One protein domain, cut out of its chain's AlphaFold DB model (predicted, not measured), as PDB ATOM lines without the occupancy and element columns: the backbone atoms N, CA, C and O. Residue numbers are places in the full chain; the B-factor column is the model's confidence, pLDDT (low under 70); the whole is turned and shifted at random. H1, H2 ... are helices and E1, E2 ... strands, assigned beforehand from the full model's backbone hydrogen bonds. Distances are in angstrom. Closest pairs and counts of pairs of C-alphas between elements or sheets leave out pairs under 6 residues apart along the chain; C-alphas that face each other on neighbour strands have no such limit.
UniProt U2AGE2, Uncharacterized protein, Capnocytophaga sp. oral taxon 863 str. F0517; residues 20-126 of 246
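AT A GLANCE: This is residues 20 to 126 of the 246 residues of an uncharacterized protein of Capnocytophaga sp. oral taxon 863 str. F0517 (UniProt U2AGE2). This is a small closed barrel of five strands, with E1, E3, E4, E6 and E5 round the ring; E2 and E7 extend its wall beside E3 and E6. H2 packs on the outside of the barrel, mainly by E1, while H1 lies far from H2 and just off the barrel. The printed part has 107 residues, with the named elements in the order E1, E2, H1, E3, H2, E4, E5, E6, E7; the class is mixed, helices and strands, and the sheet is mixed too. It is compact, with a radius of gyration of the C-alphas of 13.2 A, and spans 36 by 29 by 24 A.

IN THESE COORDINATES: Find C-alpha 20 at (7.660, -2.569, -5.157); from there E1 runs over residues 20 to 24, 13.7 A. Read on to E2, residues 31 to 33, and to H1, residues 36 to 45, 14.3 A long. E3 holds residues 55 to 61 and measures 18.5 A. H2, residues 63 to 69, begins at C-alpha 63, (12.233, 6.034, -14.953). E4 takes residues 73 to 78, 15.8 A, and E5 residues 93 to 99, 17.6 A. E6, residues 106 to 115, is the longest strand by residues, 24.2 A from first to last C-alpha, and bends by 81 degrees at residue 110. E7, residues 121 to 125, ends at C-alpha 125, (14.025, -5.433, 7.434).

HOW THE PARTS SIT: Go round the ring from E1, antiparallel to E3, where N 24 and O 60 are 2.9 A apart, within hydrogen-bond range. E3 is antiparallel to E4, with N 59 and O 74 at 2.8 A. E4 and E6 are parallel, with N 107 and O 75 at 2.8 A. E6 and E5 are an antiparallel hairpin, with N 98 and O 108 at 2.8 A. E5 is antiparallel to E1, with N 95 and O 21 at 2.8 A, and the ring is closed. E2 is antiparallel to E3, with N 56 and O 32 at 2.9 A. E6 and E7 form a second hairpin, with N 124 and O 112 at 2.8 A; E5, E6 and E7 are a meander, each strand the antiparallel neighbour of the one before. H2 is on the barrel, outside it, at a height over the sheet of 7.8 A; the closest C-alphas of E1 and H2, those of Val 21 and Asp 65, are 6.0 A apart. H1 is only just not on the barrel, with 4 pairs of C-alphas within 10 A. In H1 and H2 every O i to N i+4 pair is within hydrogen-bond range.

THE WHOLE: The C-alphas farthest apart, those of Gly 102 and Asp 118, are 39.6 A apart. The printed part has no cut. The long link is E4 to E5, residues 79 to 92. The mean pLDDT of the printed part is 91.0, and no printed residue is under 70.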
ATOM      1  N   THR A  20       6.204  -2.528  -5.010       96.25
ATOM      2  CA  THR A  20       7.660  -2.569  -5.157       96.25
ATOM      3  C   THR A  20       8.103  -1.429  -6.054       96.25
ATOM      4  O   THR A  20       7.529  -1.265  -7.130       96.25
ATOM      5  N   VAL A  21       9.101  -0.655  -5.637       96.75
ATOM      6  CA  VAL A  21       9.728   0.383  -6.471       96.75
ATOM      7  C   VAL A  21      11.240   0.288  -6.366       96.75
ATOM      8  O   VAL A  21      11.767  -0.135  -5.337       96.75
ATOM      9  N   THR A  22      11.940   0.734  -7.398       97.44
ATOM     10  CA  THR A  22      13.382   0.952  -7.358       97.44
ATOM     11  C   THR A  22      13.671   2.438  -7.507       97.44
ATOM     12  O   THR A  22      13.094   3.117  -8.359       97.44
ATOM     13  N   GLY A  23      14.593   2.943  -6.697       95.38
ATOM     14  CA  GLY A  23      15.035   4.327  -6.754       95.38
ATOM     15  C   GLY A  23      16.421   4.512  -6.164       95.38
ATOM     16  O   GLY A  23      17.076   3.552  -5.768       95.38
ATOM     17  N   GLU A  24      16.863   5.756  -6.110       95.12
ATOM     18  CA  GLU A  24      18.160   6.144  -5.570       95.12
ATOM     19  C   GLU A  24      18.000   7.350  -4.640       95.12
ATOM     20  O   GLU A  24      17.276   8.306  -4.944       95.12
ATOM     21  N   PHE A  25      18.692   7.318  -3.503       92.50
ATOM     22  CA  PHE A  25      18.932   8.526  -2.723       92.50
ATOM     23  C   PHE A  25      20.084   9.304  -3.347       92.50
ATOM     24  O   PHE A  25      21.025   8.725  -3.896       92.50
ATOM     25  N   LYS A  26      20.030  10.628  -3.233       88.31
ATOM     26  CA  LYS A  26      21.127  11.518  -3.619       88.31
ATOM     27  C   LYS A  26      21.625  12.252  -2.388       88.31
ATOM     28  O   LYS A  26      20.821  12.653  -1.555       88.31
ATOM     29  N   GLU A  27      22.926  12.503  -2.317       83.62
ATOM     30  CA  GLU A  27      23.524  13.259  -1.207       83.62
ATOM     31  C   GLU A  27      22.927  14.674  -1.078       83.62
ATOM     32  O   GLU A  27      22.792  15.221   0.012       83.62
ATOM     33  N   SER A  28      22.501  15.261  -2.199       80.12
ATOM     34  CA  SER A  28      21.853  16.574  -2.241       80.12
ATOM     35  C   SER A  28      20.375  16.562  -1.837       80.12
ATOM     36  O   SER A  28      19.755  17.629  -1.771       80.12
ATOM     37  N   TYR A  29      19.778  15.389  -1.614       78.06
ATOM     38  CA  TYR A  29      18.360  15.288  -1.298       78.06
ATOM     39  C   TYR A  29      18.103  15.556   0.175       78.06
ATOM     40  O   TYR A  29      18.904  15.270   1.061       78.06
ATOM     41  N   ARG A  30      16.946  16.166   0.428       78.06
ATOM     42  CA  ARG A  30      16.531  16.523   1.775       78.06
ATOM     43  C   ARG A  30      15.957  15.292   2.476       78.06
ATOM     44  O   ARG A  30      15.236  14.492   1.894       78.06
ATOM     45  N   TRP A  31      16.247  15.198   3.755       87.75
ATOM     46  CA  TRP A  31      15.463  14.488   4.754       87.75
ATOM     47  C   TRP A  31      14.475  15.431   5.441       87.75
ATOM     48  O   TRP A  31      14.709  16.643   5.531       87.75
ATOM     49  N   VAL A  32      13.370  14.874   5.927       90.88
ATOM     50  CA  VAL A  32      12.356  15.595   6.705       90.88
ATOM     51  C   VAL A  32      12.134  14.889   8.028       90.88
ATOM     52  O   VAL A  32      12.052  13.664   8.076       90.88
ATOM     53  N   ARG A  33      12.056  15.665   9.111       91.06
ATOM     54  CA  ARG A  33      11.706  15.116  10.420       91.06
ATOM     55  C   ARG A  33      10.235  14.735  10.403       91.06
ATOM     56  O   ARG A  33       9.415  15.525   9.921       91.06
ATOM     57  N   LEU A  34       9.903  13.571  10.946       90.88
ATOM     58  CA  LEU A  34       8.506  13.177  11.058       90.88
ATOM     59  C   LEU A  34       7.755  14.112  12.012       90.88
ATOM     60  O   LEU A  34       8.294  14.628  12.990       90.88
ATOM     61  N   SER A  35       6.493  14.384  11.681       89.50
ATOM     62  CA  SER A  35       5.592  15.087  12.593       89.50
ATOM     63  C   SER A  35       4.945  14.082  13.538       89.50
ATOM     64  O   SER A  35       4.661  12.956  13.132       89.50
ATOM     65  N   SER A  36       4.578  14.509  14.749       88.19
ATOM     66  CA  SER A  36       3.915  13.629  15.722       88.19
ATOM     67  C   SER A  36       2.627  12.985  15.196       88.19
ATOM     68  O   SER A  36       2.245  11.910  15.644       88.19
ATOM     69  N   ASN A  37       1.949  13.604  14.222       88.12
ATOM     70  CA  ASN A  37       0.783  12.996  13.580       88.12
ATOM     71  C   ASN A  37       1.169  11.806  12.694       88.12
ATOM     72  O   ASN A  37       0.510  10.773  12.762       88.12
ATOM     73  N   VAL A  38       2.240  11.927  11.901       90.31
ATOM     74  CA  VAL A  38       2.749  10.820  11.070       90.31
ATOM     75  C   VAL A  38       3.227   9.676  11.959       90.31
ATOM     76  O   VAL A  38       2.848   8.534  11.731       90.31
ATOM     77  N   GLU A  39       3.967   9.985  13.025       91.00
ATOM     78  CA  GLU A  39       4.438   8.990  13.997       91.00
ATOM     79  C   GLU A  39       3.275   8.187  14.608       91.00
ATOM     80  O   GLU A  39       3.324   6.960  14.693       91.00
ATOM     81  N   ARG A  40       2.186   8.868  14.988       89.06
ATOM     82  CA  ARG A  40       0.976   8.235  15.540       89.06
ATOM     83  C   ARG A  40       0.204   7.411  14.512       89.06
ATOM     84  O   ARG A  40      -0.347   6.370  14.864       89.06
ATOM     85  N   VAL A  41       0.157   7.857  13.255       89.75
ATOM     86  CA  VAL A  41      -0.440   7.080  12.157       89.75
ATOM     87  C   VAL A  41       0.356   5.796  11.935       89.75
ATOM     88  O   VAL A  41      -0.241   4.722  11.903       89.75
ATOM     89  N   LEU A  42       1.689   5.881  11.875       90.62
ATOM     90  CA  LEU A  42       2.564   4.708  11.776       90.62
ATOM     91  C   LEU A  42       2.366   3.764  12.961       90.62
ATOM     92  O   LEU A  42       2.249   2.558  12.767       90.62
ATOM     93  N   PHE A  43       2.215   4.304  14.171       90.19
ATOM     94  CA  PHE A  43       1.904   3.503  15.350       90.19
ATOM     95  C   PHE A  43       0.611   2.699  15.210       90.19
ATOM     96  O   PHE A  43       0.574   1.537  15.610       90.19
ATOM     97  N   VAL A  44      -0.434   3.264  14.607       88.25
ATOM     98  CA  VAL A  44      -1.673   2.519  14.346       88.25
ATOM     99  C   VAL A  44      -1.480   1.461  13.264       88.25
ATOM    100  O   VAL A  44      -1.883   0.314  13.461       88.25
ATOM    101  N   LEU A  45      -0.839   1.825  12.151       88.00
ATOM    102  CA  LEU A  45      -0.604   0.921  11.018       88.00
ATOM    103  C   LEU A  45       0.255  -0.289  11.408       88.00
ATOM    104  O   LEU A  45      -0.021  -1.412  10.986       88.00
ATOM    105  N   GLU A  46       1.241  -0.072  12.276       87.81
ATOM    106  CA  GLU A  46       2.158  -1.097  12.780       87.81
ATOM    107  C   GLU A  46       1.719  -1.708  14.109       87.81
ATOM    108  O   GLU A  46       2.481  -2.426  14.757       87.81
ATOM    109  N   LYS A  47       0.479  -1.441  14.532       87.00
ATOM    110  CA  LYS A  47      -0.122  -2.011  15.747       87.00
ATOM    111  C   LYS A  47       0.721  -1.801  17.007       87.00
ATOM    112  O   LYS A  47       0.688  -2.615  17.928       87.00
ATOM    113  N   GLY A  48       1.457  -0.697  17.038       83.38
ATOM    114  CA  GLY A  48       2.312  -0.298  18.140       83.38
ATOM    115  C   GLY A  48       3.521  -1.197  18.381       83.38
ATOM    116  O   GLY A  48       4.067  -1.114  19.471       83.38
ATOM    117  N   ASP A  49       3.939  -2.033  17.425       85.94
ATOM    118  CA  ASP A  49       5.079  -2.949  17.591       85.94
ATOM    119  C   ASP A  49       6.183  -2.678  16.561       85.94
ATOM    120  O   ASP A  49       6.412  -3.436  15.619       85.94
ATOM    121  N   PHE A  50       6.851  -1.532  16.708       86.44
ATOM    122  CA  PHE A  50       7.918  -1.095  15.810       86.44
ATOM    123  C   PHE A  50       8.835  -0.069  16.487       86.44
ATOM    124  O   PHE A  50       8.496   0.508  17.523       86.44
ATOM    125  N   LEU A  51      10.009   0.144  15.895       87.81
ATOM    126  CA  LEU A  51      10.899   1.248  16.242       87.81
ATOM    127  C   LEU A  51      10.546   2.442  15.354       87.81
ATOM    128  O   LEU A  51      10.569   2.322  14.127       87.81
ATOM    129  N   LEU A  52      10.204   3.573  15.965       88.44
ATOM    130  CA  LEU A  52       9.895   4.790  15.230       88.44
ATOM    131  C   LEU A  52      11.166   5.328  14.541       88.44
ATOM    132  O   LEU A  52      12.179   5.504  15.215       88.44
ATOM    133  N   PRO A  53      11.144   5.587  13.222       87.94
ATOM    134  CA  PRO A  53      12.223   6.318  12.567       87.94
ATOM    135  C   PRO A  53      12.119   7.818  12.848       87.94
ATOM    136  O   PRO A  53      11.019   8.354  12.991       87.94
ATOM    137  N   ASP A  54      13.253   8.515  12.862       83.00
ATOM    138  CA  ASP A  54      13.277   9.965  13.071       83.00
ATOM    139  C   ASP A  54      12.980  10.730  11.769       83.00
ATOM    140  O   ASP A  54      12.477  11.867  11.796       83.00
ATOM    141  N   TRP A  55      13.296  10.119  10.620       89.88
ATOM    142  CA  TRP A  55      13.342  10.800   9.330       89.88
ATOM    143  C   TRP A  55      12.575  10.072   8.225       89.88
ATOM    144  O   TRP A  55      12.501   8.849   8.152       89.88
ATOM    145  N   GLY A  56      12.031  10.866   7.306       93.12
ATOM    146  CA  GLY A  56      11.670  10.426   5.964       93.12
ATOM    147  C   GLY A  56      12.690  10.941   4.949       93.12
ATOM    148  O   GLY A  56      13.225  12.046   5.095       93.12
ATOM    149  N   TYR A  57      12.927  10.162   3.898       92.88
ATOM    150  CA  TYR A  57      13.931  10.443   2.875       92.88
ATOM    151  C   TYR A  57      13.284  10.554   1.501       92.88
ATOM    152  O   TYR A  57      12.552   9.657   1.080       92.88
ATOM    153  N   PHE A  58      13.564  11.640   0.783       94.19
ATOM    154  CA  PHE A  58      13.125  11.748  -0.604       94.19
ATOM    155  C   PHE A  58      13.899  10.757  -1.474       94.19
ATOM    156  O   PHE A  58      15.126  10.771  -1.485       94.19
ATOM    157  N   LEU A  59      13.186   9.916  -2.215       94.75
ATOM    158  CA  LEU A  59      13.731   8.913  -3.119       94.75
ATOM    159  C   LEU A  59      13.435   9.318  -4.562       94.75
ATOM    160  O   LEU A  59      12.271   9.486  -4.934       94.75
ATOM    161  N   LYS A  60      14.476   9.426  -5.392       95.62
ATOM    162  CA  LYS A  60      14.291   9.569  -6.837       95.62
ATOM    163  C   LYS A  60      13.936   8.208  -7.417       95.62
ATOM    164  O   LYS A  60      14.725   7.269  -7.307       95.62
ATOM    165  N   LEU A  61      12.778   8.101  -8.048       96.88
ATOM    166  CA  LEU A  61      12.342   6.855  -8.666       96.88
ATOM    167  C   LEU A  61      13.133   6.547  -9.944       96.88
ATOM    168  O   LEU A  61      13.589   7.446 -10.655       96.88
ATOM    169  N   SER A  62      13.261   5.256 -10.254       97.06
ATOM    170  CA  SER A  62      13.673   4.803 -11.584       97.06
ATOM    171  C   SER A  62      12.691   5.318 -12.641       97.06
ATOM    172  O   SER A  62      11.514   5.495 -12.345       97.06
ATOM    173  N   GLU A  63      13.124   5.524 -13.890       97.06
ATOM    174  CA  GLU A  63      12.233   6.034 -14.953       97.06
ATOM    175  C   GLU A  63      10.965   5.183 -15.116       97.06
ATOM    176  O   GLU A  63       9.863   5.708 -15.272       97.06
ATOM    177  N   LYS A  64      11.118   3.858 -15.012       96.62
ATOM    178  CA  LYS A  64      10.014   2.901 -15.099       96.62
ATOM    179  C   LYS A  64       9.007   3.088 -13.963       96.62
ATOM    180  O   LYS A  64       7.802   3.083 -14.211       96.62
ATOM    181  N   ASP A  65       9.483   3.208 -12.725       97.12
ATOM    182  CA  ASP A  65       8.598   3.401 -11.575       97.12
ATOM    183  C   ASP A  65       8.011   4.808 -11.542       97.12
ATOM    184  O   ASP A  65       6.848   4.963 -11.182       97.12
ATOM    185  N   ALA A  66       8.764   5.804 -12.008       97.12
ATOM    186  CA  ALA A  66       8.292   7.172 -12.111       97.12
ATOM    187  C   ALA A  66       7.128   7.299 -13.098       97.12
ATOM    188  O   ALA A  66       6.108   7.909 -12.790       97.12
ATOM    189  N   GLN A  67       7.234   6.650 -14.262       96.25
ATOM    190  CA  GLN A  67       6.141   6.589 -15.233       96.25
ATOM    191  C   GLN A  67       4.920   5.842 -14.678       96.25
ATOM    192  O   GLN A  67       3.786   6.206 -14.976       96.25
ATOM    193  N   ARG A  68       5.139   4.786 -13.884       94.75
ATOM    194  CA  ARG A  68       4.053   3.993 -13.292       94.75
ATOM    195  C   ARG A  68       3.304   4.745 -12.192       94.75
ATOM    196  O   ARG A  68       2.104   4.526 -12.049       94.75
ATOM    197  N   LEU A  69       4.006   5.562 -11.410       92.81
ATOM    198  CA  LEU A  69       3.438   6.325 -10.295       92.81
ATOM    199  C   LEU A  69       3.081   7.774 -10.663       92.81
ATOM    200  O   LEU A  69       2.538   8.475  -9.822       92.81
ATOM    201  N   ASP A  70       3.356   8.202 -11.899       95.31
ATOM    202  CA  ASP A  70       3.156   9.580 -12.383       95.31
ATOM    203  C   ASP A  70       3.865  10.645 -11.522       95.31
ATOM    204  O   ASP A  70       3.419  11.778 -11.365       95.31
ATOM    205  N   THR A  71       5.009  10.274 -10.944       95.56
ATOM    206  CA  THR A  71       5.842  11.140 -10.105       95.56
ATOM    207  C   THR A  71       7.289  10.676 -10.177       95.56
ATOM    208  O   THR A  71       7.554   9.492 -10.327       95.56
ATOM    209  N   SER A  72       8.262  11.580 -10.080       95.00
ATOM    210  CA  SER A  72       9.692  11.207 -10.104       95.00
ATOM    211  C   SER A  72      10.337  11.159  -8.722       95.00
ATOM    212  O   SER A  72      11.457  10.660  -8.584       95.00
ATOM    213  N   LEU A  73       9.643  11.670  -7.706       94.31
ATOM    214  CA  LEU A  73      10.158  11.849  -6.358       94.31
ATOM    215  C   LEU A  73       9.072  11.472  -5.357       94.31
ATOM    216  O   LEU A  73       7.966  11.995  -5.428       94.31
ATOM    217  N   ILE A  74       9.409  10.600  -4.415       95.62
ATOM    218  CA  ILE A  74       8.511  10.186  -3.331       95.62
ATOM    219  C   ILE A  74       9.213  10.344  -1.987       95.62
ATOM    220  O   ILE A  74      10.445  10.358  -1.939       95.62
ATOM    221  N   LEU A  75       8.460  10.429  -0.897       95.19
ATOM    222  CA  LEU A  75       9.006  10.336   0.454       95.19
ATOM    223  C   LEU A  75       8.935   8.888   0.946       95.19
ATOM    224  O   LEU A  75       7.879   8.260   0.891       95.19
ATOM    225  N   VAL A  76      10.048   8.361   1.455       95.06
ATOM    226  CA  VAL A  76      10.131   7.010   2.028       95.06
ATOM    227  C   VAL A  76      10.512   7.087   3.502       95.06
ATOM    228  O   VAL A  76      11.539   7.668   3.854       95.06
ATOM    229  N   ILE A  77       9.698   6.468   4.356       94.62
ATOM    230  CA  ILE A  77       9.902   6.368   5.805       94.62
ATOM    231  C   ILE A  77      10.376   4.939   6.154       94.62
ATOM    232  O   ILE A  77       9.581   3.999   6.049       94.62
ATOM    233  N   PRO A  78      11.649   4.738   6.541       92.62
ATOM    234  CA  PRO A  78      12.228   3.416   6.789       92.62
ATOM    235  C   PRO A  78      11.934   2.886   8.199       92.62
ATOM    236  O   PRO A  78      12.599   3.234   9.168       92.62
ATOM    237  N   LEU A  79      10.994   1.950   8.338       91.50
ATOM    238  CA  LEU A  79      10.662   1.386   9.658       91.50
ATOM    239  C   LEU A  79      11.732   0.435  10.223       91.50
ATOM    240  O   LEU A  79      11.672   0.049  11.386       91.50
ATOM    241  N   PHE A  80      12.720   0.044   9.416       87.50
ATOM    242  CA  PHE A  80      13.895  -0.711   9.868       87.50
ATOM    243  C   PHE A  80      14.999   0.185  10.464       87.50
ATOM    244  O   PHE A  80      16.105  -0.293  10.726       87.50
ATOM    245  N   GLY A  81      14.701   1.468  10.687       84.00
ATOM    246  CA  GLY A  81      15.614   2.474  11.219       84.00
ATOM    247  C   GLY A  81      16.342   3.264  10.129       84.00
ATOM    248  O   GLY A  81      16.449   2.837   8.979       84.00
ATOM    249  N   ASP A  82      16.867   4.423  10.523       79.81
ATOM    250  CA  ASP A  82      17.483   5.397   9.614       79.81
ATOM    251  C   ASP A  82      18.927   5.042   9.239       79.81
ATOM    252  O   ASP A  82      19.337   5.133   8.080       79.81
ATOM    253  N   GLU A  83      19.714   4.602  10.227       81.50
ATOM    254  CA  GLU A  83      21.152   4.335  10.081       81.50
ATOM    255  C   GLU A  83      21.514   3.388   8.920       81.50
ATOM    256  O   GLU A  83      22.477   3.689   8.209       81.50
ATOM    257  N   PRO A  84      20.764   2.302   8.639       81.50
ATOM    258  CA  PRO A  84      21.089   1.399   7.537       81.50
ATOM    259  C   PRO A  84      21.068   2.034   6.139       81.50
ATOM    260  O   PRO A  84      21.720   1.508   5.239       81.50
ATOM    261  N   ILE A  85      20.330   3.131   5.934       82.00
ATOM    262  CA  ILE A  85      20.180   3.763   4.609       82.00
ATOM    263  C   ILE A  85      20.753   5.174   4.520       82.00
ATOM    264  O   ILE A  85      20.971   5.667   3.414       82.00
ATOM    265  N   LYS A  86      21.035   5.810   5.661       78.62
ATOM    266  CA  LYS A  86      21.426   7.224   5.790       78.62
ATOM    267  C   LYS A  86      22.596   7.661   4.902       78.62
ATOM    268  O   LYS A  86      22.728   8.844   4.620       78.62
ATOM    269  N   TRP A  87      23.436   6.725   4.465       82.06
ATOM    270  CA  TRP A  87      24.638   6.997   3.668       82.06
ATOM    271  C   TRP A  87      24.703   6.207   2.355       82.06
ATOM    272  O   TRP A  87      25.757   6.145   1.721       82.06
ATOM    273  N   VAL A  88      23.597   5.579   1.946       89.56
ATOM    274  CA  VAL A  88      23.526   4.789   0.711       89.56
ATOM    275  C   VAL A  88      23.043   5.689  -0.428       89.56
ATOM    276  O   VAL A  88      21.851   5.769  -0.717       89.56
ATOM    277  N   TYR A  89      23.984   6.392  -1.061       91.62
ATOM    278  CA  TYR A  89      23.719   7.312  -2.173       91.62
ATOM    279  C   TYR A  89      24.066   6.707  -3.529       91.62
ATOM    280  O   TYR A  89      24.897   5.800  -3.623       91.62
ATOM    281  N   ASP A  90      23.409   7.211  -4.579       92.12
ATOM    282  CA  ASP A  90      23.673   6.875  -5.989       92.12
ATOM    283  C   ASP A  90      23.650   5.363  -6.284       92.12
ATOM    284  O   ASP A  90      24.209   4.879  -7.267       92.12
ATOM    285  N   THR A  91      22.988   4.613  -5.408       93.31
ATOM    286  CA  THR A  91      22.875   3.162  -5.443       93.31
ATOM    287  C   THR A  91      21.405   2.829  -5.657       93.31
ATOM    288  O   THR A  91      20.570   3.314  -4.891       93.31
ATOM    289  N   PRO A  92      21.050   2.023  -6.673       95.44
ATOM    290  CA  PRO A  92      19.682   1.558  -6.841       95.44
ATOM    291  C   PRO A  92      19.256   0.685  -5.656       95.44
ATOM    292  O   PRO A  92      19.816  -0.387  -5.419       95.44
ATOM    293  N   ILE A  93      18.234   1.132  -4.935       96.25
ATOM    294  CA  ILE A  93      17.615   0.411  -3.826       96.25
ATOM    295  C   ILE A  93      16.196   0.046  -4.241       96.25
ATOM    296  O   ILE A  93      15.439   0.880  -4.739       96.25
ATOM    297  N   THR A  94      15.837  -1.218  -4.039       97.06
ATOM    298  CA  THR A  94      14.473  -1.707  -4.243       97.06
ATOM    299  C   THR A  94      13.753  -1.756  -2.907       97.06
ATOM    300  O   THR A  94      14.237  -2.384  -1.967       97.06
ATOM    301  N   PHE A  95      12.597  -1.107  -2.831       96.50
ATOM    302  CA  PHE A  95      11.784  -0.997  -1.629       96.50
ATOM    303  C   PHE A  95      10.457  -1.723  -1.786       96.50
ATOM    304  O   PHE A  95       9.845  -1.701  -2.854       96.50
ATOM    305  N   GLU A  96       9.993  -2.299  -0.683       95.81
ATOM    306  CA  GLU A  96       8.599  -2.678  -0.485       95.81
ATOM    307  C   GLU A  96       7.896  -1.545   0.273       95.81
ATOM    308  O   GLU A  96       8.140  -1.331   1.466       95.81
ATOM    309  N   LEU A  97       7.079  -0.781  -0.450       94.88
ATOM    310  CA  LEU A  97       6.434   0.436   0.025       94.88
ATOM    311  C   LEU A  97       4.961   0.216   0.326       94.88
ATOM    312  O   LEU A  97       4.243  -0.423  -0.440       94.88
ATOM    313  N   TYR A  98       4.510   0.852   1.394       93.88
ATOM    314  CA  TYR A  98       3.123   0.923   1.806       93.88
ATOM    315  C   TYR A  98       2.694   2.395   1.777       93.88
ATOM    316  O   TYR A  98       3.418   3.239   2.314       93.88
ATOM    317  N   PRO A  99       1.569   2.735   1.127       91.75
ATOM    318  CA  PRO A  99       1.104   4.116   1.045       91.75
ATOM    319  C   PRO A  99       0.768   4.647   2.438       91.75
ATOM    320  O   PRO A  99       0.126   3.949   3.228       91.75
ATOM    321  N   LEU A 100       1.178   5.881   2.734       90.56
ATOM    322  CA  LEU A 100       0.776   6.548   3.963       90.56
ATOM    323  C   LEU A 100      -0.645   7.133   3.794       90.56
ATOM    324  O   LEU A 100      -0.899   7.916   2.879       90.56
ATOM    325  N   PRO A 101      -1.597   6.775   4.671       86.38
ATOM    326  CA  PRO A 101      -2.924   7.368   4.737       86.38
ATOM    327  C   PRO A 101      -2.985   8.893   4.652       86.38
ATOM    328  O   PRO A 101      -2.410   9.596   5.480       86.38
ATOM    329  N   GLY A 102      -3.805   9.404   3.731       83.56
ATOM    330  CA  GLY A 102      -4.159  10.827   3.686       83.56
ATOM    331  C   GLY A 102      -3.068  11.744   3.129       83.56
ATOM    332  O   GLY A 102      -3.219  12.964   3.208       83.56
ATOM    333  N   THR A 103      -2.008  11.183   2.550       87.88
ATOM    334  CA  THR A 103      -0.965  11.931   1.849       87.88
ATOM    335  C   THR A 103      -0.887  11.522   0.376       87.88
ATOM    336  O   THR A 103      -1.618  10.650  -0.098       87.88
ATOM    337  N   THR A 104      -0.047  12.215  -0.390       87.75
ATOM    338  CA  THR A 104       0.266  11.882  -1.784       87.75
ATOM    339  C   THR A 104       1.770  11.712  -1.872       87.75
ATOM    340  O   THR A 104       2.494  12.532  -1.322       87.75
ATOM    341  N   ASP A 105       2.220  10.651  -2.534       91.69
ATOM    342  CA  ASP A 105       3.637  10.339  -2.736       91.69
ATOM    343  C   ASP A 105       4.471  10.087  -1.465       91.69
ATOM    344  O   ASP A 105       5.695   9.973  -1.557       91.69
ATOM    345  N   ASP A 106       3.835   9.905  -0.303       93.69
ATOM    346  CA  ASP A 106       4.518   9.478   0.919       93.69
ATOM    347  C   ASP A 106       4.225   8.010   1.228       93.69
ATOM    348  O   ASP A 106       3.080   7.546   1.217       93.69
ATOM    349  N   TYR A 107       5.286   7.283   1.550       95.06
ATOM    350  CA  TYR A 107       5.247   5.855   1.801       95.06
ATOM    351  C   TYR A 107       6.086   5.512   3.021       95.06
ATOM    352  O   TYR A 107       7.099   6.150   3.306       95.06
ATOM    353  N   TYR A 108       5.710   4.440   3.705       94.25
ATOM    354  CA  TYR A 108       6.580   3.790   4.675       94.25
ATOM    355  C   TYR A 108       7.032   2.438   4.138       94.25
ATOM    356  O   TYR A 108       6.360   1.820   3.308       94.25
ATOM    357  N   CYS A 109       8.201   1.982   4.570       93.50
ATOM    358  CA  CYS A 109       8.783   0.742   4.087       93.50
ATOM    359  C   CYS A 109       9.250  -0.130   5.244       93.50
ATOM    360  O   CYS A 109       9.833   0.338   6.223       93.50
ATOM    361  N   LYS A 110       8.973  -1.429   5.127       91.56
ATOM    362  CA  LYS A 110       9.399  -2.440   6.106       91.56
ATOM    363  C   LYS A 110      10.596  -3.238   5.629       91.56
ATOM    364  O   LYS A 110      11.238  -3.916   6.427       91.56
ATOM    365  N   LYS A 111      10.866  -3.182   4.324       93.31
ATOM    366  CA  LYS A 111      11.893  -3.969   3.667       93.31
ATOM    367  C   LYS A 111      12.507  -3.206   2.504       93.31
ATOM    368  O   LYS A 111      11.801  -2.567   1.722       93.31
ATOM    369  N   ALA A 112      13.821  -3.324   2.383       95.00
ATOM    370  CA  ALA A 112      14.575  -2.824   1.247       95.00
ATOM    371  C   ALA A 112      15.708  -3.788   0.892       95.00
ATOM    372  O   ALA A 112      16.166  -4.569   1.729       95.00
ATOM    373  N   SER A 113      16.172  -3.731  -0.349       95.81
ATOM    374  CA  SER A 113      17.330  -4.496  -0.800       95.81
ATOM    375  C   SER A 113      18.138  -3.723  -1.826       95.81
ATOM    376  O   SER A 113      17.564  -3.062  -2.696       95.81
ATOM    377  N   TYR A 114      19.457  -3.850  -1.754       95.44
ATOM    378  CA  TYR A 114      20.382  -3.253  -2.708       95.44
ATOM    379  C   TYR A 114      21.661  -4.083  -2.808       95.44
ATOM    380  O   TYR A 114      21.976  -4.882  -1.925       95.44
ATOM    381  N   THR A 115      22.406  -3.865  -3.884       95.19
ATOM    382  CA  THR A 115      23.759  -4.397  -4.035       95.19
ATOM    383  C   THR A 115      24.742  -3.329  -3.577       95.19
ATOM    384  O   THR A 115      24.709  -2.214  -4.098       95.19
ATOM    385  N   ASP A 116      25.595  -3.640  -2.605       91.38
ATOM    386  CA  ASP A 116      26.621  -2.703  -2.150       91.38
ATOM    387  C   ASP A 116      27.770  -2.550  -3.166       91.38
ATOM    388  O   ASP A 116      27.834  -3.220  -4.200       91.38
ATOM    389  N   LYS A 117      28.702  -1.643  -2.859       88.19
ATOM    390  CA  LYS A 117      29.870  -1.342  -3.703       88.19
ATOM    391  C   LYS A 117      30.789  -2.543  -3.964       88.19
ATOM    392  O   LYS A 117      31.535  -2.520  -4.939       88.19
ATOM    393  N   ASP A 118      30.736  -3.567  -3.112       92.19
ATOM    394  CA  ASP A 118      31.548  -4.781  -3.213       92.19
ATOM    395  C   ASP A 118      30.784  -5.909  -3.940       92.19
ATOM    396  O   ASP A 118      31.270  -7.036  -4.051       92.19
ATOM    397  N   GLY A 119      29.587  -5.616  -4.466       92.81
ATOM    398  CA  GLY A 119      28.748  -6.567  -5.191       92.81
ATOM    399  C   GLY A 119      27.927  -7.486  -4.285       92.81
ATOM    400  O   GLY A 119      27.307  -8.435  -4.778       92.81
ATOM    401  N   LYS A 120      27.906  -7.244  -2.969       94.94
ATOM    402  CA  LYS A 120      27.168  -8.070  -2.014       94.94
ATOM    403  C   LYS A 120      25.719  -7.600  -1.916       94.94
ATOM    404  O   LYS A 120      25.430  -6.411  -1.825       94.94
ATOM    405  N   GLN A 121      24.799  -8.562  -1.891       94.75
ATOM    406  CA  GLN A 121      23.389  -8.289  -1.634       94.75
ATOM    407  C   GLN A 121      23.159  -7.957  -0.161       94.75
ATOM    408  O   GLN A 121      23.516  -8.735   0.730       94.75
ATOM    409  N   VAL A 122      22.522  -6.816   0.078       93.19
ATOM    410  CA  VAL A 122      22.086  -6.349   1.392       93.19
ATOM    411  C   VAL A 122      20.564  -6.366   1.424       93.19
ATOM    412  O   VAL A 122      19.907  -5.889   0.500       93.19
ATOM    413  N   THR A 123      19.998  -6.932   2.487       93.06
ATOM    414  CA  THR A 123      18.564  -6.867   2.787       93.06
ATOM    415  C   THR A 123      18.392  -6.159   4.119       93.06
ATOM    416  O   THR A 123      19.114  -6.446   5.068       93.06
ATOM    417  N   LEU A 124      17.457  -5.220   4.163       91.81
ATOM    418  CA  LEU A 124      17.080  -4.465   5.348       91.81
ATOM    419  C   LEU A 124      15.645  -4.831   5.697       91.81
ATOM    420  O   LEU A 124      14.802  -4.909   4.799       91.81
ATOM    421  N   SER A 125      15.365  -5.068   6.977       88.94
ATOM    422  CA  SER A 125      14.025  -5.433   7.434       88.94
ATOM    423  C   SER A 125      13.763  -5.016   8.879       88.94
ATOM    424  O   SER A 125      14.680  -4.963   9.697       88.94
ATOM    425  N   THR A 126      12.495  -4.768   9.209       84.12
ATOM    426  CA  THR A 126      12.057  -4.459  10.585       84.12
ATOM    427  C   THR A 126      12.328  -5.601  11.570       84.12
ATOM    428  O   THR A 126      12.411  -5.372  12.773       84.12
TER     429      THR A 126